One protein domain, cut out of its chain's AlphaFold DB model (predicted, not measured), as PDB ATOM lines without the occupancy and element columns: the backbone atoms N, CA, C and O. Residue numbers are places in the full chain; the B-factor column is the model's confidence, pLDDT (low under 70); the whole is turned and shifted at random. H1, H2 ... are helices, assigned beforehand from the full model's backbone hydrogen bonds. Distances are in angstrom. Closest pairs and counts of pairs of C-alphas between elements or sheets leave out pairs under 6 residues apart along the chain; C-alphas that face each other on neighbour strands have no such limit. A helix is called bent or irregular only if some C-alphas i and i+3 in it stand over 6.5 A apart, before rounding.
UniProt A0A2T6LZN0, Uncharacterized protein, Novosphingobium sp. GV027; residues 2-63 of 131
ATOM      1  N   ILE A   2     219.171 240.756  83.550       37.03
ATOM      2  CA  ILE A   2     218.867 241.528  84.764       37.03
ATOM      3  C   ILE A   2     217.660 240.852  85.411       37.03
ATOM      4  O   ILE A   2     216.600 240.809  84.793       37.03
ATOM      5  N   ASP A   3     217.848 240.282  86.598       43.22
ATOM      6  CA  ASP A   3     216.774 239.695  87.395       43.22
ATOM      7  C   ASP A   3     215.783 240.807  87.774       43.22
ATOM      8  O   ASP A   3     216.081 241.707  88.569       43.22
ATOM      9  N   GLN A   4     214.645 240.832  87.080       42.09
ATOM     10  CA  GLN A   4     213.608 241.833  87.265       42.09
ATOM     11  C   GLN A   4     212.765 241.482  88.495       42.09
ATOM     12  O   GLN A   4     211.662 240.957  88.392       42.09
ATOM     13  N   GLY A   5     213.267 241.865  89.667       50.12
ATOM     14  CA  GLY A   5     212.399 242.335  90.746       50.12
ATOM     15  C   GLY A   5     211.917 241.319  91.779       50.12
ATOM     16  O   GLY A   5     211.124 241.718  92.629       50.12
ATOM     17  N   SER A   6     212.392 240.071  91.804       52.72
ATOM     18  CA  SER A   6     212.100 239.179  92.936       52.72
ATOM     19  C   SER A   6     213.310 239.013  93.851       52.72
ATOM     20  O   SER A   6     214.193 238.203  93.582       52.72
ATOM     21  N   VAL A   7     213.328 239.724  94.982       59.84
ATOM     22  CA  VAL A   7     214.101 239.251  96.139       59.84
ATOM     23  C   VAL A   7     213.211 238.323  96.937       59.84
ATOM     24  O   VAL A   7     212.318 238.755  97.665       59.84
ATOM     25  N   THR A   8     213.456 237.027  96.796       65.56
ATOM     26  CA  THR A   8     212.821 236.024  97.645       65.56
ATOM     27  C   THR A   8     213.553 235.995  98.979       65.56
ATOM     28  O   THR A   8     214.665 235.473  99.077       65.56
ATOM     29  N   ILE A   9     212.937 236.558 100.021       74.62
ATOM     30  CA  ILE A   9     213.451 236.441 101.388       74.62
ATOM     31  C   ILE A   9     213.288 234.983 101.824       74.62
ATOM     32  O   ILE A   9     212.175 234.493 102.005       74.62
ATOM     33  N   ASN A  10     214.406 234.278 101.991       78.06
ATOM     34  CA  ASN A  10     214.404 232.903 102.472       78.06
ATOM     35  C   ASN A  10     214.322 232.892 104.004       78.06
ATOM     36  O   ASN A  10     215.338 232.814 104.693       78.06
ATOM     37  N   THR A  11     213.111 232.972 104.548       82.62
ATOM     38  CA  THR A  11     212.889 232.958 106.003       82.62
ATOM     39  C   THR A  11     213.376 231.657 106.648       82.62
ATOM     40  O   THR A  11     213.967 231.706 107.717       82.62
ATOM     41  N   ALA A  12     213.302 230.520 105.947       82.50
ATOM     42  CA  ALA A  12     213.843 229.241 106.422       82.50
ATOM     43  C   ALA A  12     215.383 229.229 106.550       82.50
ATOM     44  O   ALA A  12     215.967 228.379 107.225       82.50
ATOM     45  N   TYR A  13     216.093 230.138 105.878       81.44
ATOM     46  CA  TYR A  13     217.513 230.370 106.146       81.44
ATOM     47  C   TYR A  13     217.712 231.147 107.453       81.44
ATOM     48  O   TYR A  13     218.586 230.778 108.234       81.44
ATOM     49  N   ILE A  14     216.870 232.148 107.724       84.81
ATOM     50  CA  ILE A  14     216.887 232.913 108.979       84.81
ATOM     51  C   ILE A  14     216.564 232.012 110.173       84.81
ATOM     52  O   ILE A  14     217.299 232.039 111.155       84.81
ATOM     53  N   ASP A  15     215.560 231.141 110.056       85.94
ATOM     54  CA  ASP A  15     215.208 230.172 111.103       85.94
ATOM     55  C   ASP A  15     216.405 229.269 111.449       85.94
ATOM     56  O   ASP A  15     216.746 229.082 112.614       85.94
ATOM     57  N   ARG A  16     217.152 228.812 110.434       87.00
ATOM     58  CA  ARG A  16     218.384 228.031 110.641       87.00
ATOM     59  C   ARG A  16     219.507 228.827 111.307       87.00
ATOM     60  O   ARG A  16     220.318 228.234 112.019       87.00
ATOM     61  N   LEU A  17     219.606 230.136 111.067       86.50
ATOM     62  CA  LEU A  17     220.566 230.998 111.767       86.50
ATOM     63  C   LEU A  17     220.168 231.181 113.237       86.50
ATOM     64  O   LEU A  17     221.028 231.090 114.110       86.50
ATOM     65  N   ILE A  18     218.872 231.356 113.513       85.38
ATOM     66  CA  ILE A  18     218.320 231.435 114.871       85.38
ATOM     67  C   ILE A  18     218.606 230.138 115.638       85.38
ATOM     68  O   ILE A  18     219.155 230.188 116.737       85.38
ATOM     69  N   ASP A  19     218.339 228.975 115.040       89.25
ATOM     70  CA  ASP A  19     218.633 227.676 115.656       89.25
ATOM     71  C   ASP A  19     220.126 227.502 115.958       89.25
ATOM     72  O   ASP A  19     220.508 226.986 117.011       89.25
ATOM     73  N   ARG A  20     221.001 227.973 115.058       83.75
ATOM     74  CA  ARG A  20     222.452 227.942 115.277       83.75
ATOM     75  C   ARG A  20     222.876 228.817 116.444       83.75
ATOM     76  O   ARG A  20     223.735 228.363 117.195       83.75
ATOM     77  N   ILE A  21     222.312 230.017 116.584       88.75
ATOM     78  CA  ILE A  21     222.558 230.925 117.716       88.75
ATOM     79  C   ILE A  21     222.073 230.279 119.018       88.75
ATOM     80  O   ILE A  21     222.822 230.229 119.991       88.75
ATOM     81  N   ASN A  22     220.867 229.706 119.020       87.25
ATOM     82  CA  ASN A  22     220.283 229.038 120.189       87.25
ATOM     83  C   ASN A  22     221.083 227.805 120.640       87.25
ATOM     84  O   ASN A  22     221.058 227.445 121.813       87.25
ATOM     85  N   ALA A  23     221.817 227.166 119.725       90.94
ATOM     86  CA  ALA A  23     222.685 226.027 120.015       90.94
ATOM     87  C   ALA A  23     224.079 226.411 120.563       90.94
ATOM     88  O   ALA A  23     224.921 225.522 120.738       90.94
ATOM     89  N   ALA A  24     224.353 227.699 120.808       91.50
ATOM     90  CA  ALA A  24     225.639 228.155 121.324       91.50
ATOM     91  C   ALA A  24     225.937 227.573 122.716       91.50
ATOM     92  O   ALA A  24     225.098 227.586 123.615       91.50
ATOM     93  N   LYS A  25     227.160 227.071 122.910       89.25
ATOM     94  CA  LYS A  25     227.543 226.351 124.141       89.25
ATOM     95  C   LYS A  25     228.217 227.233 125.187       89.25
ATOM     96  O   LYS A  25     228.360 226.820 126.335       89.25
ATOM     97  N   ASN A  26     228.691 228.409 124.789       87.88
ATOM     98  CA  ASN A  26     229.367 229.368 125.656       87.88
ATOM     99  C   ASN A  26     229.335 230.779 125.030       87.88
ATOM    100  O   ASN A  26     229.008 230.910 123.849       87.88
ATOM    101  N   PRO A  27     229.687 231.838 125.785       82.81
ATOM    102  CA  PRO A  27     229.605 233.217 125.296       82.81
ATOM    103  C   PRO A  27     230.485 233.533 124.076       82.81
ATOM    104  O   PRO A  27     230.102 234.353 123.250       82.81
ATOM    105  N   VAL A  28     231.641 232.875 123.937       88.19
ATOM    106  CA  VAL A  28     232.545 233.080 122.789       88.19
ATOM    107  C   VAL A  28     231.941 232.476 121.516       88.19
ATOM    108  O   VAL A  28     231.910 233.122 120.474       88.19
ATOM    109  N   ASP A  29     231.403 231.260 121.620       83.56
ATOM    110  CA  ASP A  29     230.681 230.561 120.548       83.56
ATOM    111  C   ASP A  29     229.391 231.304 120.156       83.56
ATOM    112  O   ASP A  29     229.070 231.416 118.976       83.56
ATOM    113  N   LEU A  30     228.685 231.887 121.131       80.31
ATOM    114  CA  LEU A  30     227.518 232.734 120.880       80.31
ATOM    115  C   LEU A  30     227.887 233.971 120.056       80.31
ATOM    116  O   LEU A  30     227.230 234.243 119.054       80.31
ATOM    117  N   GLN A  31     228.940 234.693 120.448       77.00
ATOM    118  CA  GLN A  31     229.365 235.899 119.738       77.00
ATOM    119  C   GLN A  31     229.764 235.585 118.290       77.00
ATOM    120  O   GLN A  31     229.297 236.256 117.376       77.00
ATOM    121  N   ALA A  32     230.533 234.513 118.067       81.12
ATOM    122  CA  ALA A  32     230.921 234.091 116.721       81.12
ATOM    123  C   ALA A  32     229.702 233.786 115.828       81.12
ATOM    124  O   ALA A  32     229.642 234.214 114.678       81.12
ATOM    125  N   ARG A  33     228.687 233.099 116.369       85.19
ATOM    126  CA  ARG A  33     227.451 232.770 115.636       85.19
ATOM    127  C   ARG A  33     226.594 233.994 115.336       85.19
ATOM    128  O   ARG A  33     225.950 234.036 114.291       85.19
ATOM    129  N   VAL A  34     226.569 234.972 116.241       84.31
ATOM    130  CA  VAL A  34     225.896 236.258 116.016       84.31
ATOM    131  C   VAL A  34     226.591 237.021 114.891       84.31
ATOM    132  O   VAL A  34     225.918 237.451 113.955       84.31
ATOM    133  N   ASP A  35     227.918 237.125 114.921       81.25
ATOM    134  CA  ASP A  35     228.681 237.849 113.897       81.25
ATOM    135  C   ASP A  35     228.506 237.212 112.504       81.25
ATOM    136  O   ASP A  35     228.285 237.916 111.513       81.25
ATOM    137  N   GLU A  36     228.501 235.875 112.429       80.81
ATOM    138  CA  GLU A  36     228.232 235.122 111.195       80.81
ATOM    139  C   GLU A  36     226.797 235.295 110.674       80.81
ATOM    140  O   GLU A  36     226.578 235.334 109.463       80.81
ATOM    141  N   ALA A  37     225.808 235.377 111.567       82.94
ATOM    142  CA  ALA A  37     224.401 235.452 111.188       82.94
ATOM    143  C   ALA A  37     223.971 236.866 110.781       82.94
ATOM    144  O   ALA A  37     223.192 237.030 109.843       82.94
ATOM    145  N   PHE A  38     224.453 237.900 111.470       82.62
ATOM    146  CA  PHE A  38     223.914 239.250 111.314       82.62
ATOM    147  C   PHE A  38     224.443 239.976 110.077       82.62
ATOM    148  O   PHE A  38     223.677 240.701 109.443       82.62
ATOM    149  N   ALA A  39     225.706 239.772 109.685       79.94
ATOM    150  CA  ALA A  39     226.266 240.462 108.520       79.94
ATOM    151  C   ALA A  39     225.541 240.108 107.198       79.94
ATOM    152  O   ALA A  39     225.140 241.031 106.479       79.94
ATOM    153  N   PRO A  40     225.264 238.826 106.878       78.19
ATOM    154  CA  PRO A  40     224.490 238.466 105.689       78.19
ATOM    155  C   PRO A  40     223.045 238.979 105.728       78.19
ATOM    156  O   PRO A  40     222.519 239.417 104.706       78.19
ATOM    157  N   VAL A  41     222.403 238.955 106.900       83.12
ATOM    158  CA  VAL A  41     221.016 239.422 107.072       83.12
ATOM    159  C   VAL A  41     220.920 240.938 106.905       83.12
ATOM    160  O   VAL A  41     220.020 241.426 106.220       83.12
ATOM    161  N   ALA A  42     221.876 241.688 107.454       81.31
ATOM    162  CA  ALA A  42     221.966 243.132 107.262       81.31
ATOM    163  C   ALA A  42     222.195 243.492 105.785       81.31
ATOM    164  O   ALA A  42     221.543 244.404 105.274       81.31
ATOM    165  N   ALA A  43     223.055 242.748 105.081       80.25
ATOM    166  CA  ALA A  43     223.285 242.938 103.650       80.25
ATOM    167  C   ALA A  43     222.022 242.659 102.814       80.25
ATOM    168  O   ALA A  43     221.684 243.445 101.930       80.25
ATOM    169  N   GLN A  44     221.279 241.589 103.124       80.62
ATOM    170  CA  GLN A  44     219.998 241.300 102.466       80.62
ATOM    171  C   GLN A  44     218.965 242.406 102.720       80.62
ATOM    172  O   GLN A  44     218.291 242.838 101.785       80.62
ATOM    173  N   LEU A  45     218.863 242.909 103.954       82.31
ATOM    174  CA  LEU A  45     217.951 244.004 104.289       82.31
ATOM    175  C   LEU A  45     218.312 245.304 103.557       82.31
ATOM    176  O   LEU A  45     217.419 245.983 103.049       82.31
ATOM    177  N   ALA A  46     219.599 245.649 103.492       80.81
ATOM    178  CA  ALA A  46     220.074 246.815 102.748       80.81
ATOM    179  C   ALA A  46     219.720 246.699 101.259       80.81
ATOM    180  O   ALA A  46     219.139 247.622 100.695       80.81
ATOM    181  N   HIS A  47     219.955 245.529 100.659       77.94
ATOM    182  CA  HIS A  47     219.615 245.276  99.263       77.94
ATOM    183  C   HIS A  47     218.109 245.409  98.981       77.94
ATOM    184  O   HIS A  47     217.710 246.038  98.003       77.94
ATOM    185  N   VAL A  48     217.250 244.867  99.855       79.62
ATOM    186  CA  VAL A  48     215.789 245.015  99.722       79.62
ATOM    187  C   VAL A  48     215.366 246.484  99.819       79.62
ATOM    188  O   VAL A  48     214.510 246.920  99.052       79.62
ATOM    189  N   ARG A  49     215.975 247.271 100.715       82.25
ATOM    190  CA  ARG A  49     215.694 248.712 100.830       82.25
ATOM    191  C   ARG A  49     216.096 249.477  99.573       82.25
ATOM    192  O   ARG A  49     215.279 250.226  99.050       82.25
ATOM    193  N   GLU A  50     217.290 249.225  99.044       82.25
ATOM    194  CA  GLU A  50     217.746 249.829  97.785       82.25
ATOM    195  C   GLU A  50     216.806 249.495  96.620       82.25
ATOM    196  O   GLU A  50     216.512 250.349  95.783       82.25
ATOM    197  N   LEU A  51     216.296 248.261  96.561       78.25
ATOM    198  CA  LEU A  51     215.316 247.871  95.551       78.25
ATOM    199  C   LEU A  51     214.002 248.631  95.695       78.25
ATOM    200  O   LEU A  51     213.478 249.101  94.688       78.25
ATOM    201  N   ILE A  52     213.484 248.774  96.916       81.19
ATOM    202  CA  ILE A  52     212.269 249.553  97.179       81.19
ATOM    203  C   ILE A  52     212.469 251.004  96.738       81.19
ATOM    204  O   ILE A  52     211.639 251.532  96.004       81.19
ATOM    205  N   GLU A  53     213.579 251.634  97.117       82.44
ATOM    206  CA  GLU A  53     213.886 253.018  96.736       82.44
ATOM    207  C   GLU A  53     214.027 253.176  95.219       82.44
ATOM    208  O   GLU A  53     213.516 254.135  94.641       82.44
ATOM    209  N   ARG A  54     214.648 252.201  94.547       79.38
ATOM    210  CA  ARG A  54     214.771 252.189  93.085       79.38
ATOM    211  C   ARG A  54     213.429 251.998  92.380       79.38
ATOM    212  O   ARG A  54     213.257 252.507  91.274       79.38
ATOM    213  N   LEU A  55     212.504 251.247  92.980       80.12
ATOM    214  CA  LEU A  55     211.183 250.945  92.421       80.12
ATOM    215  C   LEU A  55     210.116 251.988  92.791       80.12
ATOM    216  O   LEU A  55     209.132 252.121  92.071       80.12
ATOM    217  N   ALA A  56     210.306 252.772  93.853       80.31
ATOM    218  CA  ALA A  56     209.334 253.770  94.300       80.31
ATOM    219  C   ALA A  56     208.953 254.807  93.218       80.31
ATOM    220  O   ALA A  56     207.757 255.058  93.052       80.31
ATOM    221  N   PRO A  57     209.892 255.350  92.411       77.62
ATOM    222  CA  PRO A  57     209.538 256.234  91.302       77.62
ATOM    223  C   PRO A  57     208.661 255.554  90.246       77.62
ATOM    224  O   PRO A  57     207.849 256.218  89.617       77.62
ATOM    225  N   TRP A  58     208.782 254.235  90.069       73.88
ATOM    226  CA  TRP A  58     207.972 253.485  89.106       73.88
ATOM    227  C   TRP A  58     206.521 253.404  89.545       73.88
ATOM    228  O   TRP A  58     205.635 253.533  88.710       73.88
ATOM    229  N   LEU A  59     206.276 253.253  90.849       74.62
ATOM    230  CA  LEU A  59     204.926 253.195  91.403       74.62
ATOM    231  C   LEU A  59     204.124 254.460  91.055       74.62
ATOM    232  O   LEU A  59     202.975 254.367  90.636       74.62
ATOM    233  N   ALA A  60     204.763 255.628  91.154       71.75
ATOM    234  CA  ALA A  60     204.164 256.918  90.806       71.75
ATOM    235  C   ALA A  60     203.889 257.081  89.299       71.75
ATOM    236  O   ALA A  60     203.078 257.915  88.904       71.75
ATOM    237  N   LEU A  61     204.551 256.288  88.454       77.88
ATOM    238  CA  LEU A  61     204.417 256.342  87.000       77.88
ATOM    239  C   LEU A  61     203.407 255.329  86.444       77.88
ATOM    240  O   LEU A  61     203.027 255.453  85.283       77.88
ATOM    241  N   LEU A  62     202.947 254.358  87.244       78.75
ATOM    242  CA  LEU A  62     201.980 253.344  86.801       78.75
ATOM    243  C   LEU A  62     200.586 253.921  86.525       78.75
ATOM    244  O   LEU A  62     199.865 253.399  85.676       78.75
ATOM    245  N   GLU A  63     200.211 255.003  87.207       80.81
ATOM    246  CA  GLU A  63     198.919 255.661  87.026       80.81
ATOM    247  C   GLU A  63     199.099 256.991  86.295       80.81
ATOM    248  O   GLU A  63     199.416 258.025  86.883       80.81
TER     249      GLU A  63
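This is residues 2 to 63 of the 131 residues of an uncharacterized protein of Novosphingobium sp. GV027 (UniProt A0A2T6LZN0). An uneven helical hairpin: one long helix, H2, makes the length of the model, and the much shorter H1 folds back beside its first part. The last part of H2 sticks out beyond this hairpin, with residues 56 to 63 standing free, of which 56 to 61 belong to H2. The printed part has 62 residues with two named helices, H1 then H2 along the chain, and no named strand; the class is all helix. The whole is extended, with a radius of gyration of the C-alphas of 16.5 A, and its outline is a rod spanning 55 by 20 by 17 A.

H2, residues 27 to 61, has a kink of 28 degrees near residue 54. It is irregular, but only just: C-alphas 54 and 57 are 6.9 A apart. H1, residues 11 to 22, and H2 touch, H2 with residues 30 to 41 alone. Their closest C-alphas are those of Ile 21 and Arg 33, 5.6 A apart. The two run opposite ways at a shallow tilt of 23 degrees, a helical hairpin with a tight link of 4 residues. In H1 every O i to N i+4 pair is within hydrogen-bond range; in H2, 25 of 31 are.

H2 measures 51.3 A from C-alpha 27 at (229.605, 233.217, 125.296) to C-alpha 61 at (204.417, 256.342, 87.000). H1 measures 16.5 A and begins at C-alpha 11, at (212.889, 232.958, 106.003).

The two C-alphas farthest apart are those of Asn 26 and Glu 63, at 55.8 A. Without residues 56 to 63 the body spans 43 by 17 by 15 A. The printed part has no cut. The mean pLDDT of the printed part is 78.4, and residues 2 to 8 are under 70.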